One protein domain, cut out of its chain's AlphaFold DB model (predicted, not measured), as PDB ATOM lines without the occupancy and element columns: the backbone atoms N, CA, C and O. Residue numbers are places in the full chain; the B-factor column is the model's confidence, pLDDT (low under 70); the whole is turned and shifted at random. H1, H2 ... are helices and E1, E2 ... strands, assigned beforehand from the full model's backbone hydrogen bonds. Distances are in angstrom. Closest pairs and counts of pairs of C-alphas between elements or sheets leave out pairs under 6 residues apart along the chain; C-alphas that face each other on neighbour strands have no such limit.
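What this domain is: This is residues 184 to 273 of the 733 residues of the protein "Similar to Saccharomyces cerevisiae YLR263W RED1 Protein component of the synaptonemal complex axial elements, involved in chromosome segregation during the first meiotic division" of Kazachstania saulgeensis (UniProt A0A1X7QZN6). Two small three-stranded sheets, E1 E2 E3 and E4 E5 E6, splay apart from the turn between E3 and E4, and two helices lie on the side away from E1: H1 packs on the first sheet, and H2 grazes the second and meets H1 near its own last residues. The long link of residues 226 to 239 leads from E5 past the edge of E3 to H1, and its residues 231 to 232 pair with E3. The printed part has 90 residues, with six named strands and two named helices in the order E1 E2 E3 E4 E5 H1 E6 H2. The first sheet, E1 - E2 - E3, is antiparallel, and the second, E4 - E5 - E6, is mixed; the class is mixed, helices and strands. The whole is compact and rounded, with a radius of gyration of the C-alphas of 12.5 A and spans of 35 by 27 by 27 A.

Where its parts are: E1, residues 185 to 190, begins at C-alpha 185 at (3.771, -39.172, 13.622) and is 16.3 A long. E2 is residues 193 to 198, 16.6 A, and E3 residues 201 to 207, 18.4 A. E4 is residues 211 to 215, E5 residues 221 to 225 and E6 residues 253 to 257, with lengths of 13.1 A, 13.0 A and 13.4 A. H1, residues 240 to 247, is 10.6 A long; H2, residues 260 to 271, is 16.2 A long and ends at C-alpha 271 at (0.721, -31.445, 31.110).

How they stand to each other: E1, E2 and E3 form a meander, each strand the antiparallel neighbour of the one before; N 188 and O 195 are 2.9 A apart, and N 194 and O 206 2.8 A, both within hydrogen-bond range. Residues 205 to 206 of E3 pair antiparallel with residues 231 to 232. H1 is on this sheet at a height over the sheet of 9.7 A, only just over none of its strands, with two C-alphas falling on each. E3 and E4 meet only through their link. E4 and E5 form an antiparallel hairpin, with N 212 and O 224 2.9 A apart. E5 and E6 are parallel, with N 256 and O 223 2.8 A apart; with H1 between them they make a strand-helix-strand unit with a right-handed crossover. H2 only grazes this sheet with its residues 262 to 266. With residues 270 to 271 alone it only just touches H1, with 3 pairs of C-alphas within 8 A, the closest being those of Ser 240 and Cys 270, 5.8 A apart; their steep tilt is 60 degrees, opposite ways. In H1 and H2 every O i to N i+4 pair is within hydrogen-bond range.

The domain as a whole: The C-alphas farthest apart, those of Leu 217 and Arg 273, are 36.5 A apart. The printed part has no cut, and the link from E5 to H1 is long. The mean pLDDT of the printed part is 82.7, with residues 184, 235 to 239 and 272 to 273 under 70.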
ATOM      1  N   PHE A 184       0.505 -36.881  10.915       63.09
ATOM      2  CA  PHE A 184       1.634 -37.786  10.811       63.09
ATOM      3  C   PHE A 184       2.362 -37.829  12.155       63.09
ATOM      4  O   PHE A 184       2.489 -36.848  12.887       63.09
ATOM      5  N   SER A 185       2.850 -39.005  12.508       75.75
ATOM      6  CA  SER A 185       3.771 -39.172  13.622       75.75
ATOM      7  C   SER A 185       4.758 -40.248  13.224       75.75
ATOM      8  O   SER A 185       4.368 -41.251  12.625       75.75
ATOM      9  N   PHE A 186       6.037 -40.008  13.480       82.12
ATOM     10  CA  PHE A 186       7.094 -40.929  13.086       82.12
ATOM     11  C   PHE A 186       8.074 -41.145  14.229       82.12
ATOM     12  O   PHE A 186       8.349 -40.254  15.035       82.12
ATOM     13  N   ILE A 187       8.584 -42.370  14.285       87.94
ATOM     14  CA  ILE A 187       9.557 -42.813  15.272       87.94
ATOM     15  C   ILE A 187      10.912 -42.837  14.570       87.94
ATOM     16  O   ILE A 187      11.072 -43.491  13.538       87.94
ATOM     17  N   GLN A 188      11.879 -42.103  15.106       89.19
ATOM     18  CA  GLN A 188      13.236 -42.027  14.580       89.19
ATOM     19  C   GLN A 188      14.206 -42.611  15.605       89.19
ATOM     20  O   GLN A 188      14.287 -42.133  16.732       89.19
ATOM     21  N   PHE A 189      14.990 -43.608  15.209       86.88
ATOM     22  CA  PHE A 189      16.059 -44.157  16.040       86.88
ATOM     23  C   PHE A 189      17.393 -43.503  15.663       86.88
ATOM     24  O   PHE A 189      17.765 -43.486  14.488       86.88
ATOM     25  N   VAL A 190      18.121 -42.971  16.646       88.88
ATOM     26  CA  VAL A 190      19.472 -42.422  16.463       88.88
ATOM     27  C   VAL A 190      20.345 -42.910  17.615       88.88
ATOM     28  O   VAL A 190      20.208 -42.445  18.743       88.88
ATOM     29  N   ARG A 191      21.254 -43.850  17.319       92.56
ATOM     30  CA  ARG A 191      22.051 -44.575  18.326       92.56
ATOM     31  C   ARG A 191      21.130 -45.219  19.382       92.56
ATOM     32  O   ARG A 191      20.169 -45.907  19.031       92.56
ATOM     33  N   ASP A 192      21.406 -44.946  20.648       92.88
ATOM     34  CA  ASP A 192      20.758 -45.476  21.848       92.88
ATOM     35  C   ASP A 192      19.537 -44.640  22.259       92.88
ATOM     36  O   ASP A 192      19.077 -44.709  23.394       92.88
ATOM     37  N   LYS A 193      19.007 -43.820  21.343       92.56
ATOM     38  CA  LYS A 193      17.865 -42.938  21.581       92.56
ATOM     39  C   LYS A 193      16.781 -43.123  20.521       92.56
ATOM     40  O   LYS A 193      17.061 -43.236  19.325       92.56
ATOM     41  N   MET A 194      15.534 -43.150  20.976       92.44
ATOM     42  CA  MET A 194      14.328 -43.187  20.155       92.44
ATOM     43  C   MET A 194      13.592 -41.855  20.294       92.44
ATOM     44  O   MET A 194      13.319 -41.397  21.397       92.44
ATOM     45  N   TYR A 195      13.250 -41.246  19.168       89.81
ATOM     46  CA  TYR A 195      12.638 -39.927  19.083       89.81
ATOM     47  C   TYR A 195      11.230 -40.049  18.504       89.81
ATOM     48  O   TYR A 195      11.067 -40.555  17.390       89.81
ATOM     49  N   LEU A 196      10.221 -39.580  19.239       87.81
ATOM     50  CA  LEU A 196       8.833 -39.537  18.781       87.81
ATOM     51  C   LEU A 196       8.481 -38.130  18.287       87.81
ATOM     52  O   LEU A 196       8.432 -37.172  19.063       87.81
ATOM     53  N   TRP A 197       8.225 -38.030  16.985       86.12
ATOM     54  CA  TRP A 197       7.897 -36.793  16.282       86.12
ATOM     55  C   TRP A 197       6.409 -36.729  15.926       86.12
ATOM     56  O   TRP A 197       5.812 -37.744  15.563       86.12
ATOM     57  N   SER A 198       5.840 -35.526  15.959       83.56
ATOM     58  CA  SER A 198       4.474 -35.204  15.522       83.56
ATOM     59  C   SER A 198       4.473 -34.083  14.469       83.56
ATOM     60  O   SER A 198       5.524 -33.525  14.146       83.56
ATOM     61  N   ASN A 199       3.285 -33.675  14.002       79.50
ATOM     62  CA  ASN A 199       3.073 -32.446  13.217       79.50
ATOM     63  C   ASN A 199       3.634 -31.160  13.871       79.50
ATOM     64  O   ASN A 199       3.705 -30.137  13.199       79.50
ATOM     65  N   PHE A 200       3.990 -31.183  15.161       77.81
ATOM     66  CA  PHE A 200       4.480 -30.031  15.931       77.81
ATOM     67  C   PHE A 200       5.967 -30.151  16.315       77.81
ATOM     68  O   PHE A 200       6.444 -29.462  17.222       77.81
ATOM     69  N   GLY A 201       6.696 -31.037  15.630       81.69
ATOM     70  CA  GLY A 201       8.108 -31.321  15.872       81.69
ATOM     71  C   GLY A 201       8.332 -32.476  16.849       81.69
ATOM     72  O   GLY A 201       7.517 -33.393  16.967       81.69
ATOM     73  N   LEU A 202       9.485 -32.450  17.515       82.38
ATOM     74  CA  LEU A 202       9.914 -33.480  18.456       82.38
ATOM     75  C   LEU A 202       9.172 -33.341  19.792       82.38
ATOM     76  O   LEU A 202       9.147 -32.253  20.364       82.38
ATOM     77  N   CYS A 203       8.584 -34.434  20.281       82.25
ATOM     78  CA  CYS A 203       7.782 -34.439  21.507       82.25
ATOM     79  C   CYS A 203       8.440 -35.210  22.656       82.25
ATOM     80  O   CYS A 203       8.372 -34.775  23.801       82.25
ATOM     81  N   VAL A 204       9.078 -36.351  22.367       86.50
ATOM     82  CA  VAL A 204       9.713 -37.196  23.391       86.50
ATOM     83  C   VAL A 204      11.003 -37.800  22.847       86.50
ATOM     84  O   VAL A 204      11.018 -38.329  21.733       86.50
ATOM     85  N   GLU A 205      12.066 -37.752  23.643       91.00
ATOM     86  CA  GLU A 205      13.260 -38.579  23.486       91.00
ATOM     87  C   GLU A 205      13.243 -39.669  24.570       91.00
ATOM     88  O   GLU A 205      13.097 -39.379  25.755       91.00
ATOM     89  N   PHE A 206      13.405 -40.921  24.161       90.62
ATOM     90  CA  PHE A 206      13.486 -42.089  25.033       90.62
ATOM     91  C   PHE A 206      14.868 -42.746  24.890       90.62
ATOM     92  O   PHE A 206      15.400 -42.837  23.780       90.62
ATOM     93  N   TYR A 207      15.432 -43.269  25.974       93.81
ATOM     94  CA  TYR A 207      16.655 -44.067  25.970       93.81
ATOM     95  C   TYR A 207      16.332 -45.509  25.560       93.81
ATOM     96  O   TYR A 207      15.696 -46.262  26.295       93.81
ATOM     97  N   ARG A 208      16.752 -45.882  24.348       90.50
ATOM     98  CA  ARG A 208      16.364 -47.115  23.648       90.50
ATOM     99  C   ARG A 208      16.610 -48.403  24.454       90.50
ATOM    100  O   ARG A 208      15.727 -49.253  24.397       90.50
ATOM    101  N   PRO A 209      17.721 -48.579  25.201       92.25
ATOM    102  CA  PRO A 209      17.936 -49.785  26.008       92.25
ATOM    103  C   PRO A 209      16.909 -50.022  27.126       92.25
ATOM    104  O   PRO A 209      16.853 -51.126  27.649       92.25
ATOM    105  N   SER A 210      16.099 -49.022  27.493       90.69
ATOM    106  CA  SER A 210      15.040 -49.142  28.513       90.69
ATOM    107  C   SER A 210      13.627 -49.275  27.925       90.69
ATOM    108  O   SER A 210      12.645 -49.168  28.661       90.69
ATOM    109  N   ILE A 211      13.519 -49.475  26.605       91.69
ATOM    110  CA  ILE A 211      12.252 -49.660  25.891       91.69
ATOM    111  C   ILE A 211      12.199 -51.089  25.360       91.69
ATOM    112  O   ILE A 211      12.906 -51.434  24.409       91.69
ATOM    113  N   TYR A 212      11.316 -51.907  25.919       94.00
ATOM    114  CA  TYR A 212      11.004 -53.203  25.334       94.00
ATOM    115  C   TYR A 212       9.935 -53.018  24.247       94.00
ATOM    116  O   TYR A 212       8.840 -52.517  24.507       94.00
ATOM    117  N   THR A 213      10.273 -53.359  22.999       91.81
ATOM    118  CA  THR A 213       9.417 -53.113  21.828       91.81
ATOM    119  C   THR A 213       8.884 -54.423  21.259       91.81
ATOM    120  O   THR A 213       9.664 -55.226  20.745       91.81
ATOM    121  N   PHE A 214       7.568 -54.624  21.286       93.94
ATOM    122  CA  PHE A 214       6.924 -55.833  20.762       93.94
ATOM    123  C   PHE A 214       5.645 -55.514  19.978       93.94
ATOM    124  O   PHE A 214       5.153 -54.387  19.990       93.94
ATOM    125  N   LYS A 215       5.124 -56.500  19.244       93.75
ATOM    126  CA  LYS A 215       3.894 -56.394  18.446       93.75
ATOM    127  C   LYS A 215       2.831 -57.290  19.076       93.75
ATOM    128  O   LYS A 215       3.119 -58.453  19.349       93.75
ATOM    129  N   ASN A 216       1.635 -56.768  19.336       91.25
ATOM    130  CA  ASN A 216       0.556 -57.558  19.936       91.25
ATOM    131  C   ASN A 216      -0.267 -58.328  18.881       91.25
ATOM    132  O   ASN A 216      -0.085 -58.162  17.673       91.25
ATOM    133  N   LEU A 217      -1.215 -59.152  19.344       90.75
ATOM    134  CA  LEU A 217      -2.086 -59.977  18.490       90.75
ATOM    135  C   LEU A 217      -3.008 -59.174  17.545       90.75
ATOM    136  O   LEU A 217      -3.558 -59.745  16.610       90.75
ATOM    137  N   LYS A 218      -3.178 -57.862  17.764       92.00
ATOM    138  CA  LYS A 218      -3.938 -56.939  16.898       92.00
ATOM    139  C   LYS A 218      -3.053 -56.184  15.900       92.00
ATOM    140  O   LYS A 218      -3.511 -55.246  15.256       92.00
ATOM    141  N   GLU A 219      -1.785 -56.572  15.801       86.19
ATOM    142  CA  GLU A 219      -0.721 -55.884  15.074       86.19
ATOM    143  C   GLU A 219      -0.269 -54.518  15.633       86.19
ATOM    144  O   GLU A 219       0.563 -53.853  15.014       86.19
ATOM    145  N   GLU A 220      -0.743 -54.110  16.811       89.31
ATOM    146  CA  GLU A 220      -0.378 -52.832  17.430       89.31
ATOM    147  C   GLU A 220       1.056 -52.915  18.001       89.31
ATOM    148  O   GLU A 220       1.442 -53.917  18.614       89.31
ATOM    149  N   ILE A 221       1.861 -51.867  17.791       88.44
ATOM    150  CA  ILE A 221       3.223 -51.757  18.328       88.44
ATOM    151  C   ILE A 221       3.127 -51.309  19.783       88.44
ATOM    152  O   ILE A 221       2.562 -50.254  20.075       88.44
ATOM    153  N   ILE A 222       3.711 -52.088  20.688       90.75
ATOM    154  CA  ILE A 222       3.779 -51.789  22.113       90.75
ATOM    155  C   ILE A 222       5.206 -51.387  22.487       90.75
ATOM    156  O   ILE A 222       6.165 -52.113  22.216       90.75
ATOM    157  N   PHE A 223       5.329 -50.226  23.128       93.38
ATOM    158  CA  PHE A 223       6.537 -49.761  23.802       93.38
ATOM    159  C   PHE A 223       6.326 -49.865  25.310       93.38
ATOM    160  O   PHE A 223       5.567 -49.083  25.880       93.38
ATOM    161  N   GLN A 224       6.983 -50.832  25.943       93.62
ATOM    162  CA  GLN A 224       6.992 -51.010  27.392       93.62
ATOM    163  C   GLN A 224       8.237 -50.337  27.981       93.62
ATOM    164  O   GLN A 224       9.355 -50.568  27.518       93.62
ATOM    165  N   LEU A 225       8.028 -49.460  28.961       92.50
ATOM    166  CA  LEU A 225       9.043 -48.575  29.529       92.50
ATOM    167  C   LEU A 225       9.434 -49.049  30.930       92.50
ATOM    168  O   LEU A 225       8.629 -48.956  31.859       92.50
ATOM    169  N   GLN A 226      10.674 -49.526  31.059       85.69
ATOM    170  CA  GLN A 226      11.131 -50.265  32.243       85.69
ATOM    171  C   GLN A 226      11.718 -49.390  33.360       85.69
ATOM    172  O   GLN A 226      11.755 -49.819  34.505       85.69
ATOM    173  N   ASN A 227      12.207 -48.182  33.046       81.25
ATOM    174  CA  ASN A 227      12.910 -47.318  34.005       81.25
ATOM    175  C   ASN A 227      12.537 -45.841  33.847       81.25
ATOM    176  O   ASN A 227      12.417 -45.334  32.729       81.25
ATOM    177  N   GLU A 228      12.443 -45.135  34.971       73.88
ATOM    178  CA  GLU A 228      11.981 -43.740  35.034       73.88
ATOM    179  C   GLU A 228      12.995 -42.765  34.410       73.88
ATOM    180  O   GLU A 228      12.644 -41.867  33.644       73.88
ATOM    181  N   THR A 229      14.286 -43.041  34.613       71.62
ATOM    182  CA  THR A 229      15.437 -42.306  34.054       71.62
ATOM    183  C   THR A 229      15.563 -42.377  32.526       71.62
ATOM    184  O   THR A 229      16.461 -41.762  31.950       71.62
ATOM    185  N   SER A 230      14.689 -43.123  31.844       73.44
ATOM    186  CA  SER A 230      14.785 -43.360  30.402       73.44
ATOM    187  C   SER A 230      14.152 -42.284  29.517       73.44
ATOM    188  O   SER A 230      14.277 -42.383  28.298       73.44
ATOM    189  N   ILE A 231      13.476 -41.267  30.065       79.62
ATOM    190  CA  ILE A 231      12.701 -40.310  29.257       79.62
ATOM    191  C   ILE A 231      13.190 -38.869  29.414       79.62
ATOM    192  O   ILE A 231      12.989 -38.225  30.439       79.62
ATOM    193  N   ASN A 232      13.698 -38.320  28.312       77.00
ATOM    194  CA  ASN A 232      13.916 -36.891  28.129       77.00
ATOM    195  C   ASN A 232      12.713 -36.285  27.384       77.00
ATOM    196  O   ASN A 232      12.635 -36.290  26.151       77.00
ATOM    197  N   LEU A 233      11.755 -35.738  28.134       70.56
ATOM    198  CA  LEU A 233      10.634 -34.982  27.568       70.56
ATOM    199  C   LEU A 233      11.128 -33.631  27.030       70.56
ATOM    200  O   LEU A 233      11.363 -32.682  27.778       70.56
ATOM    201  N   ILE A 234      11.294 -33.550  25.707       71.88
ATOM    202  CA  ILE A 234      11.791 -32.354  25.015       71.88
ATOM    203  C   ILE A 234      10.655 -31.332  24.944       71.88
ATOM    204  O   ILE A 234       9.748 -31.403  24.116       71.88
ATOM    205  N   ASN A 235      10.689 -30.406  25.899       57.06
ATOM    206  CA  ASN A 235       9.521 -29.655  26.332       57.06
ATOM    207  C   ASN A 235       9.177 -28.479  25.394       57.06
ATOM    208  O   ASN A 235       9.484 -27.319  25.674       57.06
ATOM    209  N   ASN A 236       8.523 -28.771  24.265       58.25
ATOM    210  CA  ASN A 236       7.955 -27.755  23.372       58.25
ATOM    211  C   ASN A 236       6.620 -27.231  23.954       58.25
ATOM    212  O   ASN A 236       5.524 -27.603  23.522       58.25
ATOM    213  N   SER A 237       6.750 -26.406  24.998       54.47
ATOM    214  CA  SER A 237       5.756 -26.108  26.049       54.47
ATOM    215  C   SER A 237       4.376 -25.603  25.602       54.47
ATOM    216  O   SER A 237       3.427 -25.661  26.385       54.47
ATOM    217  N   ASN A 238       4.231 -25.150  24.356       65.00
ATOM    218  CA  ASN A 238       2.971 -24.641  23.807       65.00
ATOM    219  C   ASN A 238       2.006 -25.742  23.317       65.00
ATOM    220  O   ASN A 238       0.811 -25.480  23.192       65.00
ATOM    221  N   ASN A 239       2.496 -26.956  23.028       69.56
ATOM    222  CA  ASN A 239       1.752 -27.963  22.250       69.56
ATOM    223  C   ASN A 239       1.412 -29.262  23.011       69.56
ATOM    224  O   ASN A 239       0.949 -30.228  22.404       69.56
ATOM    225  N   SER A 240       1.597 -29.315  24.331       71.81
ATOM    226  CA  SER A 240       1.392 -30.527  25.144       71.81
ATOM    227  C   SER A 240      -0.025 -31.115  25.078       71.81
ATOM    228  O   SER A 240      -0.196 -32.312  24.829       71.81
ATOM    229  N   ASP A 241      -1.048 -30.274  25.238       77.75
ATOM    230  CA  ASP A 241      -2.461 -30.672  25.136       77.75
ATOM    231  C   ASP A 241      -2.811 -31.226  23.749       77.75
ATOM    232  O   ASP A 241      -3.744 -32.018  23.600       77.75
ATOM    233  N   GLN A 242      -2.079 -30.792  22.722       78.12
ATOM    234  CA  GLN A 242      -2.248 -31.245  21.349       78.12
ATOM    235  C   GLN A 242      -1.510 -32.567  21.113       78.12
ATOM    236  O   GLN A 242      -2.110 -33.502  20.589       78.12
ATOM    237  N   PHE A 243      -0.284 -32.715  21.621       76.88
ATOM    238  CA  PHE A 243       0.453 -33.981  21.605       76.88
ATOM    239  C   PHE A 243      -0.329 -35.120  22.282       76.88
ATOM    240  O   PHE A 243      -0.432 -36.206  21.713       76.88
ATOM    241  N   GLN A 244      -0.976 -34.880  23.433       76.38
ATOM    242  CA  GLN A 244      -1.827 -35.899  24.072       76.38
ATOM    243  C   GLN A 244      -3.083 -36.247  23.253       76.38
ATOM    244  O   GLN A 244      -3.534 -37.394  23.289       76.38
ATOM    245  N   LYS A 245      -3.652 -35.295  22.501       81.94
ATOM    246  CA  LYS A 245      -4.755 -35.568  21.560       81.94
ATOM    247  C   LYS A 245      -4.282 -36.351  20.343       81.94
ATOM    248  O   LYS A 245      -5.054 -37.155  19.831       81.94
ATOM    249  N   ASP A 246      -3.057 -36.121  19.883       75.62
ATOM    250  CA  ASP A 246      -2.522 -36.754  18.680       75.62
ATOM    251  C   ASP A 246      -1.998 -38.168  18.956       75.62
ATOM    252  O   ASP A 246      -2.364 -39.078  18.215       75.62
ATOM    253  N   LEU A 247      -1.318 -38.408  20.087       77.06
ATOM    254  CA  LEU A 247      -1.014 -39.762  20.587       77.06
ATOM    255  C   LEU A 247      -2.273 -40.642  20.642       77.06
ATOM    256  O   LEU A 247      -2.275 -41.755  20.124       77.06
ATOM    257  N   LYS A 248      -3.379 -40.117  21.192       81.25
ATOM    258  CA  LYS A 248      -4.671 -40.825  21.297       81.25
ATOM    259  C   LYS A 248      -5.319 -41.190  19.953       81.25
ATOM    260  O   LYS A 248      -6.296 -41.935  19.947       81.25
ATOM    261  N   LYS A 249      -4.812 -40.689  18.821       80.44
ATOM    262  CA  LYS A 249      -5.280 -41.049  17.470       80.44
ATOM    263  C   LYS A 249      -4.444 -42.161  16.831       80.44
ATOM    264  O   LYS A 249      -4.905 -42.772  15.867       80.44
ATOM    265  N   ILE A 250      -3.241 -42.437  17.342       78.38
ATOM    266  CA  ILE A 250      -2.336 -43.454  16.794       78.38
ATOM    267  C   ILE A 250      -2.801 -44.843  17.249       78.38
ATOM    268  O   ILE A 250      -2.272 -45.418  18.193       78.38
ATOM    269  N   LYS A 251      -3.800 -45.400  16.556       79.12
ATOM    270  CA  LYS A 251      -4.407 -46.701  16.899       79.12
ATOM    271  C   LYS A 251      -3.409 -47.862  17.005       79.12
ATOM    272  O   LYS A 251      -3.674 -48.806  17.729       79.12
ATOM    273  N   TYR A 252      -2.290 -47.788  16.287       83.25
ATOM    274  CA  TYR A 252      -1.289 -48.853  16.197       83.25
ATOM    275  C   TYR A 252      -0.069 -48.640  17.109       83.25
ATOM    276  O   TYR A 252       0.945 -49.304  16.907       83.25
ATOM    277  N   LEU A 253      -0.133 -47.707  18.068       85.69
ATOM    278  CA  LEU A 253       0.944 -47.445  19.024       85.69
ATOM    279  C   LEU A 253       0.394 -47.394  20.453       85.69
ATOM    280  O   LEU A 253      -0.333 -46.469  20.813       85.69
ATOM    281  N   GLN A 254       0.799 -48.351  21.280       89.06
ATOM    282  CA  GLN A 254       0.517 -48.371  22.710       89.06
ATOM    283  C   GLN A 254       1.812 -48.122  23.489       89.06
ATOM    284  O   GLN A 254       2.842 -48.731  23.214       89.06
ATOM    285  N   ILE A 255       1.749 -47.240  24.485       90.19
ATOM    286  CA  ILE A 255       2.837 -47.034  25.444       90.19
ATOM    287  C   ILE A 255       2.385 -47.630  26.779       90.19
ATOM    288  O   ILE A 255       1.335 -47.249  27.302       90.19
ATOM    289  N   ILE A 256       3.158 -48.585  27.290       91.50
ATOM    290  CA  ILE A 256       2.977 -49.231  28.591       91.50
ATOM    291  C   ILE A 256       4.102 -48.757  29.513       91.50
ATOM    292  O   ILE A 256       5.244 -48.587  29.091       91.50
ATOM    293  N   PHE A 257       3.755 -48.531  30.773       92.31
ATOM    294  CA  PHE A 257       4.665 -48.114  31.830       92.31
ATOM    295  C   PHE A 257       4.618 -49.191  32.906       92.31
ATOM    296  O   PHE A 257       3.519 -49.550  33.335       92.31
ATOM    297  N   ASP A 258       5.774 -49.681  33.347       90.06
ATOM    298  CA  ASP A 258       5.821 -50.747  34.356       90.06
ATOM    299  C   ASP A 258       5.453 -50.232  35.763       90.06
ATOM    300  O   ASP A 258       4.973 -50.988  36.604       90.06
ATOM    301  N   ASN A 259       5.581 -48.918  35.991       90.56
ATOM    302  CA  ASN A 259       5.138 -48.223  37.199       90.56
ATOM    303  C   ASN A 259       3.993 -47.233  36.885       90.56
ATOM    304  O   ASN A 259       4.120 -46.371  36.008       90.56
ATOM    305  N   ASN A 260       2.886 -47.296  37.637       89.12
ATOM    306  CA  ASN A 260       1.806 -46.302  37.546       89.12
ATOM    307  C   ASN A 260       2.242 -44.912  38.050       89.12
ATOM    308  O   ASN A 260       1.770 -43.914  37.512       89.12
ATOM    309  N   SER A 261       3.166 -44.826  39.013       88.12
ATOM    310  CA  SER A 261       3.711 -43.533  39.454       88.12
ATOM    311  C   SER A 261       4.465 -42.847  38.310       88.12
ATOM    312  O   SER A 261       4.144 -41.714  37.959       88.12
ATOM    313  N   PHE A 262       5.346 -43.578  37.616       84.38
ATOM    314  CA  PHE A 262       6.042 -43.085  36.424       84.38
ATOM    315  C   PHE A 262       5.098 -42.691  35.282       84.38
ATOM    316  O   PHE A 262       5.311 -41.681  34.614       84.38
ATOM    317  N   ARG A 263       4.021 -43.453  35.061       86.88
ATOM    318  CA  ARG A 263       2.966 -43.102  34.097       86.88
ATOM    319  C   ARG A 263       2.338 -41.748  34.421       86.88
ATOM    320  O   ARG A 263       2.181 -40.910  33.527       86.88
ATOM    321  N   ASP A 264       1.956 -41.538  35.676       84.25
ATOM    322  CA  ASP A 264       1.300 -40.305  36.102       84.25
ATOM    323  C   ASP A 264       2.284 -39.134  36.182       84.25
ATOM    324  O   ASP A 264       1.905 -38.018  35.815       84.25
ATOM    325  N   GLU A 265       3.560 -39.365  36.512       83.06
ATOM    326  CA  GLU A 265       4.612 -38.365  36.337       83.06
ATOM    327  C   GLU A 265       4.796 -38.009  34.858       83.06
ATOM    328  O   GLU A 265       4.714 -36.831  34.523       83.06
ATOM    329  N   PHE A 266       4.951 -38.979  33.952       83.94
ATOM    330  CA  PHE A 266       5.092 -38.740  32.512       83.94
ATOM    331  C   PHE A 266       3.936 -37.892  31.963       83.94
ATOM    332  O   PHE A 266       4.157 -36.877  31.290       83.94
ATOM    333  N   PHE A 267       2.687 -38.250  32.281       82.75
ATOM    334  CA  PHE A 267       1.525 -37.472  31.847       82.75
ATOM    335  C   PHE A 267       1.406 -36.118  32.558       82.75
ATOM    336  O   PHE A 267       0.895 -35.173  31.947       82.75
ATOM    337  N   THR A 268       1.892 -35.985  33.792       81.56
ATOM    338  CA  THR A 268       1.957 -34.710  34.525       81.56
ATOM    339  C   THR A 268       3.041 -33.795  33.964       81.56
ATOM    340  O   THR A 268       2.774 -32.618  33.747       81.56
ATOM    341  N   PHE A 269       4.228 -34.310  33.654       73.62
ATOM    342  CA  PHE A 269       5.324 -33.579  33.023       73.62
ATOM    343  C   PHE A 269       4.926 -33.124  31.618       73.62
ATOM    344  O   PHE A 269       5.119 -31.961  31.279       73.62
ATOM    345  N   CYS A 270       4.246 -33.981  30.846       71.25
ATOM    346  CA  CYS A 270       3.613 -33.564  29.595       71.25
ATOM    347  C   CYS A 270       2.611 -32.414  29.815       71.25
ATOM    348  O   CYS A 270       2.629 -31.445  29.067       71.25
ATOM    349  N   LYS A 271       1.730 -32.490  30.826       72.38
ATOM    350  CA  LYS A 271       0.721 -31.445  31.110       72.38
ATOM    351  C   LYS A 271       1.297 -30.159  31.712       72.38
ATOM    352  O   LYS A 271       0.657 -29.114  31.592       72.38
ATOM    353  N   LYS A 272       2.466 -30.208  32.363       65.81
ATOM    354  CA  LYS A 272       3.148 -29.066  32.996       65.81
ATOM    355  C   LYS A 272       3.617 -28.063  31.934       65.81
ATOM    356  O   LYS A 272       4.796 -27.984  31.593       65.81
ATOM    357  N   ARG A 273       2.684 -27.228  31.457       53.50
ATOM    358  CA  ARG A 273       3.010 -25.957  30.801       53.50
ATOM    359  C   ARG A 273       3.942 -25.186  31.732       53.50
ATOM    360  O   ARG A 273       3.578 -24.898  32.873       53.50
TER     361      ARG A 273